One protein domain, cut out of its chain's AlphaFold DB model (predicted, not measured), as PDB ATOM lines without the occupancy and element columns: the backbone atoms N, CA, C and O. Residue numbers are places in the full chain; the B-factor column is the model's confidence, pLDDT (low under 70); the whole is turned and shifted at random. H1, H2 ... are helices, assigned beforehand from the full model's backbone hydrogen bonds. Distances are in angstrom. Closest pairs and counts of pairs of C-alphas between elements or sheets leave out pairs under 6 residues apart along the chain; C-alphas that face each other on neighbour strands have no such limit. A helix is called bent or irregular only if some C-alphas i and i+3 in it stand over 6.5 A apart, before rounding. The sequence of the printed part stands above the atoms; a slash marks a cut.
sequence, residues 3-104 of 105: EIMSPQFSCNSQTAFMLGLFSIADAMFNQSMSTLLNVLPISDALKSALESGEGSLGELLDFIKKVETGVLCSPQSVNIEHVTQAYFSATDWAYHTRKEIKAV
ATOM      1  N   GLU A   3       2.685  -2.631  18.159       96.81
ATOM      2  CA  GLU A   3       2.370  -3.703  17.200       96.81
ATOM      3  C   GLU A   3       2.313  -5.107  17.829       96.81
ATOM      4  O   GLU A   3       1.528  -5.945  17.391       96.81
ATOM      5  N   ILE A   4       3.127  -5.346  18.865       95.38
ATOM      6  CA  ILE A   4       3.232  -6.625  19.583       95.38
ATOM      7  C   ILE A   4       2.054  -6.771  20.546       95.38
ATOM      8  O   ILE A   4       1.535  -7.865  20.727       95.38
ATOM      9  N   MET A   5       1.621  -5.649  21.124       93.44
ATOM     10  CA  MET A   5       0.472  -5.555  22.024       93.44
ATOM     11  C   MET A   5      -0.867  -5.438  21.286       93.44
ATOM     12  O   MET A   5      -1.921  -5.471  21.907       93.44
ATOM     13  N   SER A   6      -0.864  -5.283  19.961       94.44
ATOM     14  CA  SER A   6      -2.085  -5.074  19.180       94.44
ATOM     15  C   SER A   6      -3.127  -6.207  19.300       94.44
ATOM     16  O   SER A   6      -4.323  -5.894  19.327       94.44
ATOM     17  N   PRO A   7      -2.744  -7.501  19.422       91.69
ATOM     18  CA  PRO A   7      -3.706  -8.594  19.572       91.69
ATOM     19  C   PRO A   7      -4.579  -8.482  20.828       91.69
ATOM     20  O   PRO A   7      -5.746  -8.862  20.788       91.69
ATOM     21  N   GLN A   8      -4.055  -7.922  21.922       91.50
ATOM     22  CA  GLN A   8      -4.784  -7.748  23.185       91.50
ATOM     23  C   GLN A   8      -5.881  -6.681  23.095       91.50
ATOM     24  O   GLN A   8      -6.810  -6.692  23.897       91.50
ATOM     25  N   PHE A   9      -5.795  -5.794  22.104       92.25
ATOM     26  CA  PHE A   9      -6.716  -4.673  21.905       92.25
ATOM     27  C   PHE A   9      -7.559  -4.838  20.636       92.25
ATOM     28  O   PHE A   9      -8.292  -3.934  20.256       92.25
ATOM     29  N   SER A  10      -7.492  -6.000  19.974       93.25
ATOM     30  CA  SER A  10      -8.248  -6.284  18.743       93.25
ATOM     31  C   SER A  10      -7.978  -5.288  17.604       93.25
ATOM     32  O   SER A  10      -8.868  -4.991  16.807       93.25
ATOM     33  N   CYS A  11      -6.748  -4.773  17.493       94.06
ATOM     34  CA  CYS A  11      -6.362  -3.841  16.434       94.06
ATOM     35  C   CYS A  11      -5.264  -4.402  15.517       94.06
ATOM     36  O   CYS A  11      -4.464  -5.264  15.892       94.06
ATOM     37  N   ASN A  12      -5.221  -3.890  14.284       96.12
ATOM     38  CA  ASN A  12      -4.237  -4.295  13.283       96.12
ATOM     39  C   ASN A  12      -2.805  -3.927  13.718       96.12
ATOM     40  O   ASN A  12      -2.552  -2.801  14.150       96.12
ATOM     41  N   SER A  13      -1.876  -4.872  13.560       96.56
ATOM     42  CA  SER A  13      -0.490  -4.736  14.019       96.56
ATOM     43  C   SER A  13       0.280  -3.638  13.274       96.56
ATOM     44  O   SER A  13       0.938  -2.823  13.915       96.56
ATOM     45  N   GLN A  14       0.126  -3.515  11.948       95.62
ATOM     46  CA  GLN A  14       0.787  -2.463  11.162       95.62
ATOM     47  C   GLN A  14       0.295  -1.057  11.538       95.62
ATOM     48  O   GLN A  14       1.093  -0.132  11.685       95.62
ATOM     49  N   THR A  15      -1.011  -0.881  11.741       96.06
ATOM     50  CA  THR A  15      -1.557   0.404  12.203       96.06
ATOM     51  C   THR A  15      -1.117   0.713  13.633       96.06
ATOM     52  O   THR A  15      -0.793   1.859  13.938       96.06
ATOM     53  N   ALA A  16      -1.035  -0.298  14.501       97.12
ATOM     54  CA  ALA A  16      -0.507  -0.147  15.852       97.12
ATOM     55  C   ALA A  16       0.993   0.201  15.863       97.12
ATOM     56  O   ALA A  16       1.425   0.996  16.693       97.12
ATOM     57  N   PHE A  17       1.792  -0.320  14.927       96.50
ATOM     58  CA  PHE A  17       3.175   0.125  14.741       96.50
ATOM     59  C   PHE A  17       3.235   1.630  14.447       96.50
ATOM     60  O   PHE A  17       3.929   2.366  15.148       96.50
ATOM     61  N   MET A  18       2.445   2.106  13.474       95.81
ATOM     62  CA  MET A  18       2.374   3.535  13.139       95.81
ATOM     63  C   MET A  18       1.886   4.389  14.316       95.81
ATOM     64  O   MET A  18       2.422   5.469  14.543       95.81
ATOM     65  N   LEU A  19       0.921   3.897  15.099       96.94
ATOM     66  CA  LEU A  19       0.460   4.537  16.336       96.94
ATOM     67  C   LEU A  19       1.611   4.769  17.317       96.94
ATOM     68  O   LEU A  19       1.769   5.878  17.813       96.94
ATOM     69  N   GLY A  20       2.430   3.744  17.572       95.00
ATOM     70  CA  GLY A  20       3.601   3.873  18.442       95.00
ATOM     71  C   GLY A  20       4.691   4.780  17.866       95.00
ATOM     72  O   GLY A  20       5.363   5.471  18.619       95.00
ATOM     73  N   LEU A  21       4.859   4.805  16.542       93.62
ATOM     74  CA  LEU A  21       5.839   5.669  15.880       93.62
ATOM     75  C   LEU A  21       5.452   7.151  15.965       93.62
ATOM     76  O   LEU A  21       6.299   7.999  16.240       93.62
ATOM     77  N   PHE A  22       4.179   7.470  15.723       94.81
ATOM     78  CA  PHE A  22       3.691   8.850  15.707       94.81
ATOM     79  C   PHE A  22       3.316   9.390  17.089       94.81
ATOM     80  O   PHE A  22       3.154  10.599  17.224       94.81
ATOM     81  N   SER A  23       3.222   8.550  18.123       94.94
ATOM     82  CA  SER A  23       2.800   8.969  19.470       94.94
ATOM     83  C   SER A  23       3.709  10.004  20.138       94.94
ATOM     84  O   SER A  23       3.260  10.669  21.066       94.94
ATOM     85  N   ILE A  24       4.957  10.137  19.681       92.31
ATOM     86  CA  ILE A  24       5.965  11.078  20.196       92.31
ATOM     87  C   ILE A  24       6.197  12.279  19.261       92.31
ATOM     88  O   ILE A  24       7.067  13.116  19.506       92.31
ATOM     89  N   ALA A  25       5.459  12.366  18.149       92.75
ATOM     90  CA  ALA A  25       5.728  13.347  17.100       92.75
ATOM     91  C   ALA A  25       5.574  14.797  17.593       92.75
ATOM     92  O   ALA A  25       6.383  15.654  17.243       92.75
ATOM     93  N   ASP A  26       4.584  15.071  18.441       91.62
ATOM     94  CA  ASP A  26       4.369  16.389  19.045       91.62
ATOM     95  C   ASP A  26       5.593  16.871  19.839       91.62
ATOM     96  O   ASP A  26       6.068  17.993  19.641       91.62
ATOM     97  N   ALA A  27       6.172  15.988  20.656       90.56
ATOM     98  CA  ALA A  27       7.388  16.245  21.414       90.56
ATOM     99  C   ALA A  27       8.621  16.420  20.509       90.56
ATOM    100  O   ALA A  27       9.493  17.233  20.811       90.56
ATOM    101  N   MET A  28       8.698  15.690  19.391       90.88
ATOM    102  CA  MET A  28       9.814  15.797  18.442       90.88
ATOM    103  C   MET A  28       9.801  17.104  17.643       90.88
ATOM    104  O   MET A  28      10.859  17.690  17.412       90.88
ATOM    105  N   PHE A  29       8.625  17.548  17.197       91.25
ATOM    106  CA  PHE A  29       8.484  18.707  16.310       91.25
ATOM    107  C   PHE A  29       8.101  19.998  17.037       91.25
ATOM    108  O   PHE A  29       8.043  21.051  16.401       91.25
ATOM    109  N   ASN A  30       7.866  19.939  18.352       93.31
ATOM    110  CA  ASN A  30       7.416  21.066  19.169       93.31
ATOM    111  C   ASN A  30       6.158  21.743  18.583       93.31
ATOM    112  O   ASN A  30       6.058  22.967  18.492       93.31
ATOM    113  N   GLN A  31       5.213  20.917  18.131       93.25
ATOM    114  CA  GLN A  31       3.923  21.315  17.567       93.25
ATOM    115  C   GLN A  31       2.816  20.469  18.186       93.25
ATOM    116  O   GLN A  31       3.065  19.359  18.645       93.25
ATOM    117  N   SER A  32       1.579  20.971  18.179       94.00
ATOM    118  CA  SER A  32       0.453  20.172  18.666       94.00
ATOM    119  C   SER A  32       0.249  18.927  17.796       94.00
ATOM    120  O   SER A  32       0.395  18.996  16.570       94.00
ATOM    121  N   MET A  33      -0.142  17.808  18.415       93.94
ATOM    122  CA  MET A  33      -0.472  16.572  17.696       93.94
ATOM    123  C   MET A  33      -1.508  16.838  16.590       93.94
ATOM    124  O   MET A  33      -1.292  16.458  15.445       93.94
ATOM    125  N   SER A  34      -2.564  17.602  16.889       92.06
ATOM    126  CA  SER A  34      -3.591  18.005  15.915       92.06
ATOM    127  C   SER A  34      -3.001  18.682  14.666       92.06
ATOM    128  O   SER A  34      -3.320  18.329  13.530       92.06
ATOM    129  N   THR A  35      -2.054  19.614  14.851       92.44
ATOM    130  CA  THR A  35      -1.361  20.283  13.736       92.44
ATOM    131  C   THR A  35      -0.585  19.294  12.865       92.44
ATOM    132  O   THR A  35      -0.657  19.382  11.640       92.44
ATOM    133  N   LEU A  36       0.120  18.341  13.478       92.38
ATOM    134  CA  LEU A  36       0.905  17.333  12.762       92.38
ATOM    135  C   LEU A  36       0.011  16.349  11.993       92.38
ATOM    136  O   LEU A  36       0.282  16.036  10.835       92.38
ATOM    137  N   LEU A  37      -1.090  15.894  12.595       90.94
ATOM    138  CA  LEU A  37      -2.000  14.923  11.980       90.94
ATOM    139  C   LEU A  37      -2.761  15.489  10.770       90.94
ATOM    140  O   LEU A  37      -3.133  14.727   9.875       90.94
ATOM    141  N   ASN A  38      -2.955  16.810  10.701       88.88
ATOM    142  CA  ASN A  38      -3.617  17.465   9.567       88.88
ATOM    143  C   ASN A  38      -2.849  17.321   8.245       88.88
ATOM    144  O   ASN A  38      -3.467  17.319   7.181       88.88
ATOM    145  N   VAL A  39      -1.522  17.185   8.295       88.00
ATOM    146  CA  VAL A  39      -0.674  17.081   7.095       88.00
ATOM    147  C   VAL A  39      -0.257  15.645   6.769       88.00
ATOM    148  O   VAL A  39       0.254  15.388   5.680       88.00
ATOM    149  N   LEU A  40      -0.475  14.700   7.688       87.25
ATOM    150  CA  LEU A  40      -0.079  13.305   7.512       87.25
ATOM    151  C   LEU A  40      -1.158  12.500   6.759       87.25
ATOM    152  O   LEU A  40      -2.331  12.516   7.150       87.25
ATOM    153  N   PRO A  41      -0.785  11.736   5.711       89.88
ATOM    154  CA  PRO A  41      -1.702  10.876   4.965       89.88
ATOM    155  C   PRO A  41      -1.943   9.554   5.712       89.88
ATOM    156  O   PRO A  41      -1.542   8.480   5.269       89.88
ATOM    157  N   ILE A  42      -2.575   9.639   6.879       91.06
ATOM    158  CA  ILE A  42      -2.913   8.496   7.734       91.06
ATOM    159  C   ILE A  42      -4.430   8.345   7.876       91.06
ATOM    160  O   ILE A  42      -5.180   9.291   7.634       91.06
ATOM    161  N   SER A  43      -4.879   7.151   8.265       93.56
ATOM    162  CA  SER A  43      -6.302   6.846   8.425       93.56
ATOM    163  C   SER A  43      -6.950   7.644   9.557       93.56
ATOM    164  O   SER A  43      -6.305   7.951  10.561       93.56
ATOM    165  N   ASP A  44      -8.252   7.904   9.434       93.62
ATOM    166  CA  ASP A  44      -9.018   8.630  10.455       93.62
ATOM    167  C   ASP A  44      -8.983   7.917  11.812       93.62
ATOM    168  O   ASP A  44      -8.781   8.557  12.835       93.62
ATOM    169  N   ALA A  45      -9.047   6.581  11.821       94.88
ATOM    170  CA  ALA A  45      -8.919   5.792  13.047       94.88
ATOM    171  C   ALA A  45      -7.585   6.037  13.777       94.88
ATOM    172  O   ALA A  45      -7.548   6.072  15.004       94.88
ATOM    173  N   LEU A  46      -6.487   6.211  13.031       95.69
ATOM    174  CA  LEU A  46      -5.184   6.509  13.620       95.69
ATOM    175  C   LEU A  46      -5.114   7.957  14.124       95.69
ATOM    176  O   LEU A  46      -4.540   8.196  15.184       95.69
ATOM    177  N   LYS A  47      -5.729   8.907  13.404       95.62
ATOM    178  CA  LYS A  47      -5.837  10.306  13.847       95.62
ATOM    179  C   LYS A  47      -6.622  10.417  15.151       95.62
ATOM    180  O   LYS A  47      -6.088  10.951  16.117       95.62
ATOM    181  N   SER A  48      -7.820   9.837  15.211       95.81
ATOM    182  CA  SER A  48      -8.660   9.831  16.416       95.81
ATOM    183  C   SER A  48      -7.950   9.183  17.607       95.81
ATOM    184  O   SER A  48      -7.997   9.699  18.720       95.81
ATOM    185  N   ALA A  49      -7.207   8.094  17.393       97.19
ATOM    186  CA  ALA A  49      -6.437   7.464  18.462       97.19
ATOM    187  C   ALA A  49      -5.319   8.365  19.021       97.19
ATOM    188  O   ALA A  49      -5.104   8.397  20.232       97.19
ATOM    189  N   LEU A  50      -4.603   9.092  18.157       96.50
ATOM    190  CA  LEU A  50      -3.499   9.973  18.554       96.50
ATOM    191  C   LEU A  50      -3.982  11.300  19.157       96.50
ATOM    192  O   LEU A  50      -3.319  11.833  20.046       96.50
ATOM    193  N   GLU A  51      -5.109  11.828  18.679       94.31
ATOM    194  CA  GLU A  51      -5.646  13.131  19.086       94.31
ATOM    195  C   GLU A  51      -6.577  13.042  20.299       94.31
ATOM    196  O   GLU A  51      -6.404  13.796  21.257       94.31
ATOM    197  N   SER A  52      -7.543  12.120  20.281       94.25
ATOM    198  CA  SER A  52      -8.577  12.000  21.316       94.25
ATOM    199  C   SER A  52      -8.524  10.696  22.112       94.25
ATOM    200  O   SER A  52      -9.268  10.546  23.079       94.25
ATOM    201  N   GLY A  53      -7.620   9.769  21.773       95.38
ATOM    202  CA  GLY A  53      -7.511   8.488  22.476       95.38
ATOM    203  C   GLY A  53      -8.697   7.558  22.211       95.38
ATOM    204  O   GLY A  53      -9.024   6.725  23.051       95.38
ATOM    205  N   GLU A  54      -9.351   7.695  21.058       96.50
ATOM    206  CA  GLU A  54     -10.557   6.936  20.728       96.50
ATOM    207  C   GLU A  54     -10.281   5.558  20.106       96.50
ATOM    208  O   GLU A  54      -9.302   5.330  19.387       96.50
ATOM    209  N   GLY A  55     -11.221   4.639  20.346       96.19
ATOM    210  CA  GLY A  55     -11.238   3.292  19.782       96.19
ATOM    211  C   GLY A  55     -10.119   2.383  20.297       96.19
ATOM    212  O   GLY A  55      -9.321   2.750  21.154       96.19
ATOM    213  N   SER A  56     -10.029   1.183  19.723       96.06
ATOM    214  CA  SER A  56      -9.055   0.156  20.122       96.06
ATOM    215  C   SER A  56      -7.595   0.623  20.066       96.06
ATOM    216  O   SER A  56      -6.772   0.216  20.880       96.06
ATOM    217  N   LEU A  57      -7.259   1.486  19.101       97.31
ATOM    218  CA  LEU A  57      -5.922   2.076  18.996       97.31
ATOM    219  C   LEU A  57      -5.670   3.095  20.117       97.31
ATOM    220  O   LEU A  57      -4.569   3.136  20.656       97.31
ATOM    221  N   GLY A  58      -6.675   3.888  20.490       96.94
ATOM    222  CA  GLY A  58      -6.589   4.810  21.618       96.94
ATOM    223  C   GLY A  58      -6.433   4.088  22.958       96.94
ATOM    224  O   GLY A  58      -5.556   4.441  23.744       96.94
ATOM    225  N   GLU A  59      -7.198   3.014  23.173       95.38
ATOM    226  CA  GLU A  59      -7.076   2.143  24.352       95.38
ATOM    227  C   GLU A  59      -5.676   1.522  24.464       95.38
ATOM    228  O   GLU A  59      -5.065   1.542  25.536       95.38
ATOM    229  N   LEU A  60      -5.137   1.023  23.347       95.56
ATOM    230  CA  LEU A  60      -3.766   0.521  23.270       95.56
ATOM    231  C   LEU A  60      -2.740   1.612  23.608       95.56
ATOM    232  O   LEU A  60      -1.791   1.361  24.355       95.56
ATOM    233  N   LEU A  61      -2.906   2.822  23.061       96.00
ATOM    234  CA  LEU A  61      -1.991   3.937  23.307       96.00
ATOM    235  C   LEU A  61      -1.990   4.353  24.782       96.00
ATOM    236  O   LEU A  61      -0.923   4.547  25.363       96.00
ATOM    237  N   ASP A  62      -3.170   4.480  25.386       94.25
ATOM    238  CA  ASP A  62      -3.324   4.810  26.803       94.25
ATOM    239  C   ASP A  62      -2.711   3.727  27.701       94.25
ATOM    240  O   ASP A  62      -1.967   4.040  28.633       94.25
ATOM    241  N   PHE A  63      -2.929   2.448  27.376       93.12
ATOM    242  CA  PHE A  63      -2.293   1.338  28.080       93.12
ATOM    243  C   PHE A  63      -0.763   1.440  28.057       93.12
ATOM    244  O   PHE A  63      -0.125   1.347  29.106       93.12
ATOM    245  N   ILE A  64      -0.166   1.670  26.885       92.75
ATOM    246  CA  ILE A  64       1.293   1.775  26.748       92.75
ATOM    247  C   ILE A  64       1.829   2.977  27.525       92.75
ATOM    248  O   ILE A  64       2.772   2.816  28.296       92.75
ATOM    249  N   LYS A  65       1.190   4.148  27.411       92.25
ATOM    250  CA  LYS A  65       1.575   5.351  28.169       92.25
ATOM    251  C   LYS A  65       1.572   5.099  29.679       92.25
ATOM    252  O   LYS A  65       2.481   5.532  30.387       92.25
ATOM    253  N   LYS A  66       0.571   4.379  30.188       90.62
ATOM    254  CA  LYS A  66       0.483   4.002  31.606       90.62
ATOM    255  C   LYS A  66       1.607   3.054  32.017       90.62
ATOM    256  O   LYS A  66       2.272   3.306  33.019       90.62
ATOM    257  N   VAL A  67       1.886   2.029  31.211       88.94
ATOM    258  CA  VAL A  67       3.021   1.119  31.443       88.94
ATOM    259  C   VAL A  67       4.347   1.885  31.486       88.94
ATOM    260  O   VAL A  67       5.122   1.709  32.424       88.94
ATOM    261  N   GLU A  68       4.601   2.760  30.513       88.31
ATOM    262  CA  GLU A  68       5.851   3.526  30.407       88.31
ATOM    263  C   GLU A  68       6.033   4.539  31.546       88.31
ATOM    264  O   GLU A  68       7.159   4.834  31.943       88.31
ATOM    265  N   THR A  69       4.933   5.036  32.117       89.31
ATOM    266  CA  THR A  69       4.942   5.946  33.276       89.31
ATOM    267  C   THR A  69       4.909   5.220  34.624       89.31
ATOM    268  O   THR A  69       4.835   5.862  35.672       89.31
ATOM    269  N   GLY A  70       4.988   3.884  34.630       84.38
ATOM    270  CA  GLY A  70       4.976   3.069  35.848       84.38
ATOM    271  C   GLY A  70       3.597   2.925  36.501       84.38
ATOM    272  O   GLY A  70       3.485   2.373  37.596       84.38
ATOM    273  N   VAL A  71       2.534   3.384  35.837       80.62
ATOM    274  CA  VAL A  71       1.145   3.184  36.256       80.62
ATOM    275  C   VAL A  71       0.689   1.824  35.735       80.62
ATOM    276  O   VAL A  71       0.149   1.694  34.641       80.62
ATOM    277  N   LEU A  72       0.920   0.768  36.511       67.31
ATOM    278  CA  LEU A  72       0.421  -0.557  36.149       67.31
ATOM    279  C   LEU A  72      -1.103  -0.602  36.340       67.31
ATOM    280  O   LEU A  72      -1.606  -0.604  37.465       67.31
ATOM    281  N   CYS A  73      -1.850  -0.639  35.233       59.97
ATOM    282  CA  CYS A  73      -3.257  -1.033  35.255       59.97
ATOM    283  C   CYS A  73      -3.376  -2.463  35.799       59.97
ATOM    284  O   CYS A  73      -2.521  -3.300  35.529       59.97
ATOM    285  N   SER A  74      -4.425  -2.708  36.589       53.16
ATOM    286  CA  SER A  74      -4.709  -3.960  37.307       53.16
ATOM    287  C   SER A  74      -4.194  -5.239  36.607       53.16
ATOM    288  O   SER A  74      -4.459  -5.424  35.418       53.16
ATOM    289  N   PRO A  75      -3.550  -6.173  37.336       51.78
ATOM    290  CA  PRO A  75      -2.923  -7.385  36.787       51.78
ATOM    291  C   PRO A  75      -3.890  -8.398  36.142       51.78
ATOM    292  O   PRO A  75      -3.462  -9.463  35.710       51.78
ATOM    293  N   GLN A  76      -5.193  -8.112  36.089       53.91
ATOM    294  CA  GLN A  76      -6.206  -9.075  35.652       53.91
ATOM    295  C   GLN A  76      -6.373  -9.203  34.128       53.91
ATOM    296  O   GLN A  76      -7.036 -10.145  33.702       53.91
ATOM    297  N   SER A  77      -5.787  -8.326  33.302       63.69
ATOM    298  CA  SER A  77      -5.989  -8.366  31.839       63.69
ATOM    299  C   SER A  77      -4.733  -8.584  30.988       63.69
ATOM    300  O   SER A  77      -4.866  -9.076  29.869       63.69
ATOM    301  N   VAL A  78      -3.522  -8.274  31.471       71.75
ATOM    302  CA  VAL A  78      -2.295  -8.372  30.653       71.75
ATOM    303  C   VAL A  78      -1.138  -8.999  31.437       71.75
ATOM    304  O   VAL A  78      -0.819  -8.578  32.545       71.75
ATOM    305  N   ASN A  79      -0.481 -10.003  30.841       85.00
ATOM    306  CA  ASN A  79       0.704 -10.650  31.411       85.00
ATOM    307  C   ASN A  79       1.919  -9.697  31.360       85.00
ATOM    308  O   ASN A  79       2.356  -9.300  30.279       85.00
ATOM    309  N   ILE A  80       2.497  -9.380  32.525       84.88
ATOM    310  CA  ILE A  80       3.685  -8.520  32.678       84.88
ATOM    311  C   ILE A  80       4.887  -9.035  31.874       84.88
ATOM    312  O   ILE A  80       5.636  -8.234  31.312       84.88
ATOM    313  N   GLU A  81       5.079 -10.350  31.777       87.75
ATOM    314  CA  GLU A  81       6.156 -10.945  30.975       87.75
ATOM    315  C   GLU A  81       6.002 -10.566  29.504       87.75
ATOM    316  O   GLU A  81       6.972 -10.193  28.846       87.75
ATOM    317  N   HIS A  82       4.764 -10.574  29.006       88.75
ATOM    318  CA  HIS A  82       4.466 -10.192  27.634       88.75
ATOM    319  C   HIS A  82       4.735  -8.702  27.396       88.75
ATOM    320  O   HIS A  82       5.340  -8.334  26.388       88.75
ATOM    321  N   VAL A  83       4.349  -7.841  28.346       90.50
ATOM    322  CA  VAL A  83       4.644  -6.395  28.314       90.50
ATOM    323  C   VAL A  83       6.149  -6.149  28.254       90.50
ATOM    324  O   VAL A  83       6.636  -5.406  27.401       90.50
ATOM    325  N   THR A  84       6.884  -6.831  29.127       90.62
ATOM    326  CA  THR A  84       8.342  -6.745  29.229       90.62
ATOM    327  C   THR A  84       9.010  -7.194  27.932       90.62
ATOM    328  O   THR A  84       9.883  -6.503  27.406       90.62
ATOM    329  N   GLN A  85       8.565  -8.316  27.364       92.75
ATOM    330  CA  GLN A  85       9.063  -8.811  26.086       92.75
ATOM    331  C   GLN A  85       8.810  -7.802  24.960       92.75
ATOM    332  O   GLN A  85       9.726  -7.503  24.197       92.75
ATOM    333  N   ALA A  86       7.608  -7.229  24.872       94.00
ATOM    334  CA  ALA A  86       7.298  -6.248  23.836       94.00
ATOM    335  C   ALA A  86       8.115  -4.961  23.958       94.00
ATOM    336  O   ALA A  86       8.449  -4.358  22.936       94.00
ATOM    337  N   TYR A  87       8.439  -4.540  25.182       93.38
ATOM    338  CA  TYR A  87       9.339  -3.417  25.430       93.38
ATOM    339  C   TYR A  87      10.760  -3.722  24.928       93.38
ATOM    340  O   TYR A  87      11.333  -2.946  24.159       93.38
ATOM    341  N   PHE A  88      11.318  -4.883  25.288       94.94
ATOM    342  CA  PHE A  88      12.646  -5.290  24.820       94.94
ATOM    343  C   PHE A  88      12.706  -5.453  23.300       94.94
ATOM    344  O   PHE A  88      13.619  -4.933  22.667       94.94
ATOM    345  N   SER A  89      11.707  -6.083  22.683       95.25
ATOM    346  CA  SER A  89      11.646  -6.202  21.224       95.25
ATOM    347  C   SER A  89      11.563  -4.838  20.528       95.25
ATOM    348  O   SER A  89      12.187  -4.638  19.491       95.25
ATOM    349  N   ALA A  90      10.835  -3.873  21.101       94.25
ATOM    350  CA  ALA A  90      10.744  -2.523  20.542       94.25
ATOM    351  C   ALA A  90      12.076  -1.763  20.603       94.25
ATOM    352  O   ALA A  90      12.450  -1.078  19.651       94.25
ATOM    353  N   THR A  91      12.783  -1.872  21.729       92.62
ATOM    354  CA  THR A  91      14.086  -1.221  21.922       92.62
ATOM    355  C   THR A  91      15.168  -1.847  21.046       92.62
ATOM    356  O   THR A  91      15.976  -1.116  20.468       92.62
ATOM    357  N   ASP A  92      15.136  -3.168  20.870       95.44
ATOM    358  CA  ASP A  92      16.006  -3.884  19.938       95.44
ATOM    359  C   ASP A  92      15.762  -3.442  18.486       95.44
ATOM    360  O   ASP A  92      16.695  -3.020  17.796       95.44
ATOM    361  N   TRP A  93      14.495  -3.393  18.052       94.00
ATOM    362  CA  TRP A  93      14.129  -2.858  16.738       94.00
ATOM    363  C   TRP A  93      14.661  -1.432  16.534       94.00
ATOM    364  O   TRP A  93      15.322  -1.148  15.533       94.00
ATOM    365  N   ALA A  94      14.446  -0.535  17.501       92.06
ATOM    366  CA  ALA A  94      14.911   0.849  17.406       92.06
ATOM    367  C   ALA A  94      16.444   0.936  17.306       92.06
ATOM    368  O   ALA A  94      16.985   1.758  16.559       92.06
ATOM    369  N   TYR A  95      17.164   0.072  18.028       92.88
ATOM    370  CA  TYR A  95      18.619  -0.011  17.962       92.88
ATOM    371  C   TYR A  95      19.112  -0.443  16.577       92.88
ATOM    372  O   TYR A  95      20.034   0.185  16.038       92.88
ATOM    373  N   HIS A  96      18.500  -1.479  16.004       92.38
ATOM    374  CA  HIS A  96      18.849  -2.006  14.687       92.38
ATOM    375  C   HIS A  96      18.528  -1.011  13.568       92.38
ATOM    376  O   HIS A  96      19.428  -0.646  12.810       92.38
ATOM    377  N   THR A  97      17.316  -0.458  13.539       90.44
ATOM    378  CA  THR A  97      16.904   0.555  12.552       90.44
ATOM    379  C   THR A  97      17.821   1.779  12.581       90.44
ATOM    380  O   THR A  97      18.253   2.283  11.544       90.44
ATOM    381  N   ARG A  98      18.216   2.242  13.775       88.81
ATOM    382  CA  ARG A  98      19.156   3.365  13.918       88.81
ATOM    383  C   ARG A  98      20.533   3.066  13.317       88.81
ATOM    384  O   ARG A  98      21.175   3.986  12.807       88.81
ATOM    385  N   LYS A  99      21.024   1.823  13.405       87.56
ATOM    386  CA  LYS A  99      22.296   1.433  12.776       87.56
ATOM    387  C   LYS A  99      22.215   1.519  11.256       87.56
ATOM    388  O   LYS A  99      23.157   2.008  10.644       87.56
ATOM    389  N   GLU A 100      21.100   1.093  10.678       87.88
ATOM    390  CA  GLU A 100      20.893   1.123   9.228       87.88
ATOM    391  C   GLU A 100      20.763   2.553   8.699       87.88
ATOM    392  O   GLU A 100      21.447   2.908   7.744       87.88
ATOM    393  N   ILE A 101      19.995   3.416   9.374       82.56
ATOM    394  CA  ILE A 101      19.848   4.828   8.974       82.56
ATOM    395  C   ILE A 101      21.204   5.551   8.958       82.56
ATOM    396  O   ILE A 101      21.467   6.349   8.064       82.56
ATOM    397  N   LYS A 102      22.101   5.247   9.907       68.81
ATOM    398  CA  LYS A 102      23.460   5.815   9.936       68.81
ATOM    399  C   LYS A 102      24.410   5.245   8.882       68.81
ATOM    400  O   LYS A 102      25.446   5.847   8.651       68.81
ATOM    401  N   ALA A 103      24.111   4.090   8.298       59.75
ATOM    402  CA  ALA A 103      24.954   3.491   7.265       59.75
ATOM    403  C   ALA A 103      24.684   4.081   5.868       59.75
ATOM    404  O   ALA A 103      25.470   3.855   4.951       59.75
ATOM    405  N   VAL A 104      23.578   4.815   5.710       55.69
ATOM    406  CA  VAL A 104      23.117   5.397   4.439       55.69
ATOM    407  C   VAL A 104      23.302   6.929   4.397       55.69
ATOM    408  O   VAL A 104      23.112   7.534   3.344       55.69
TER     409      VAL A 104
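This is residues 3 to 104 of the 105 residues of an uncharacterized protein of Gammaproteobacteria bacterium (UniProt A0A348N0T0). H2, H5 and H6 pack on one another as a small core, with H1 at one end of it and the two short helices H3 and H4 at the other. The long straight H7 touches this body only near its own beginning, at H1, and residues 91 to 104 stick out free. The printed part has 102 residues with seven named helices, H1 to H7 in order, and no named strand: all helix. It is compact, with a radius of gyration of the C-alphas of 14.3 A and spans of 39 by 36 by 24 A.

H1, residues 3 to 9, begins at C-alpha 3 (2.370, -3.703, 17.200) and is irregular, C-alphas 4 and 7 being 7.2 A apart. H2 is residues 13 to 22, 14.3 A long; H3 is 25 to 29, H4 33 to 37 and H5 44 to 51. H6, residues 55 to 68, is 20.1 A long. H7, residues 80 to 103, is 35.2 A long and ends at C-alpha 103 (24.954, 3.491, 7.265).

H1 touches H2, closest C-alphas Glu 3 and Ser 13 at 4.4 A, at a steep tilt of 67 degrees, opposite ways. H2 touches H5 at Leu 19 and Leu 46, closest C-alphas 6.6 A apart. H5 touches residues 55 to 61 of H6, closest C-alphas Ala 49 and Gly 58 at 4.1 A, at a shallow tilt of 33 degrees, only just short of steep. H4 touches H3, closest C-alphas Met 33 and Asp 26 at 5.0 A. H7 only just touches H1, with 3 pairs of C-alphas within 8 A, closest Ala 86 and Ile 4 at 5.9 A. In H2 to H7 every O i to N i+4 pair is within hydrogen-bond range; in H1 0 of 3 are, beside 2 of 4 O i to N i+3 pairs.

The C-alphas farthest apart, Gln 76 and Val 104, are 45.2 A apart. The printed part has no cut. The link from H6 to H7 is long, 11 residues. The pLDDT is under 70 at residues 72 to 77 and 102 to 104.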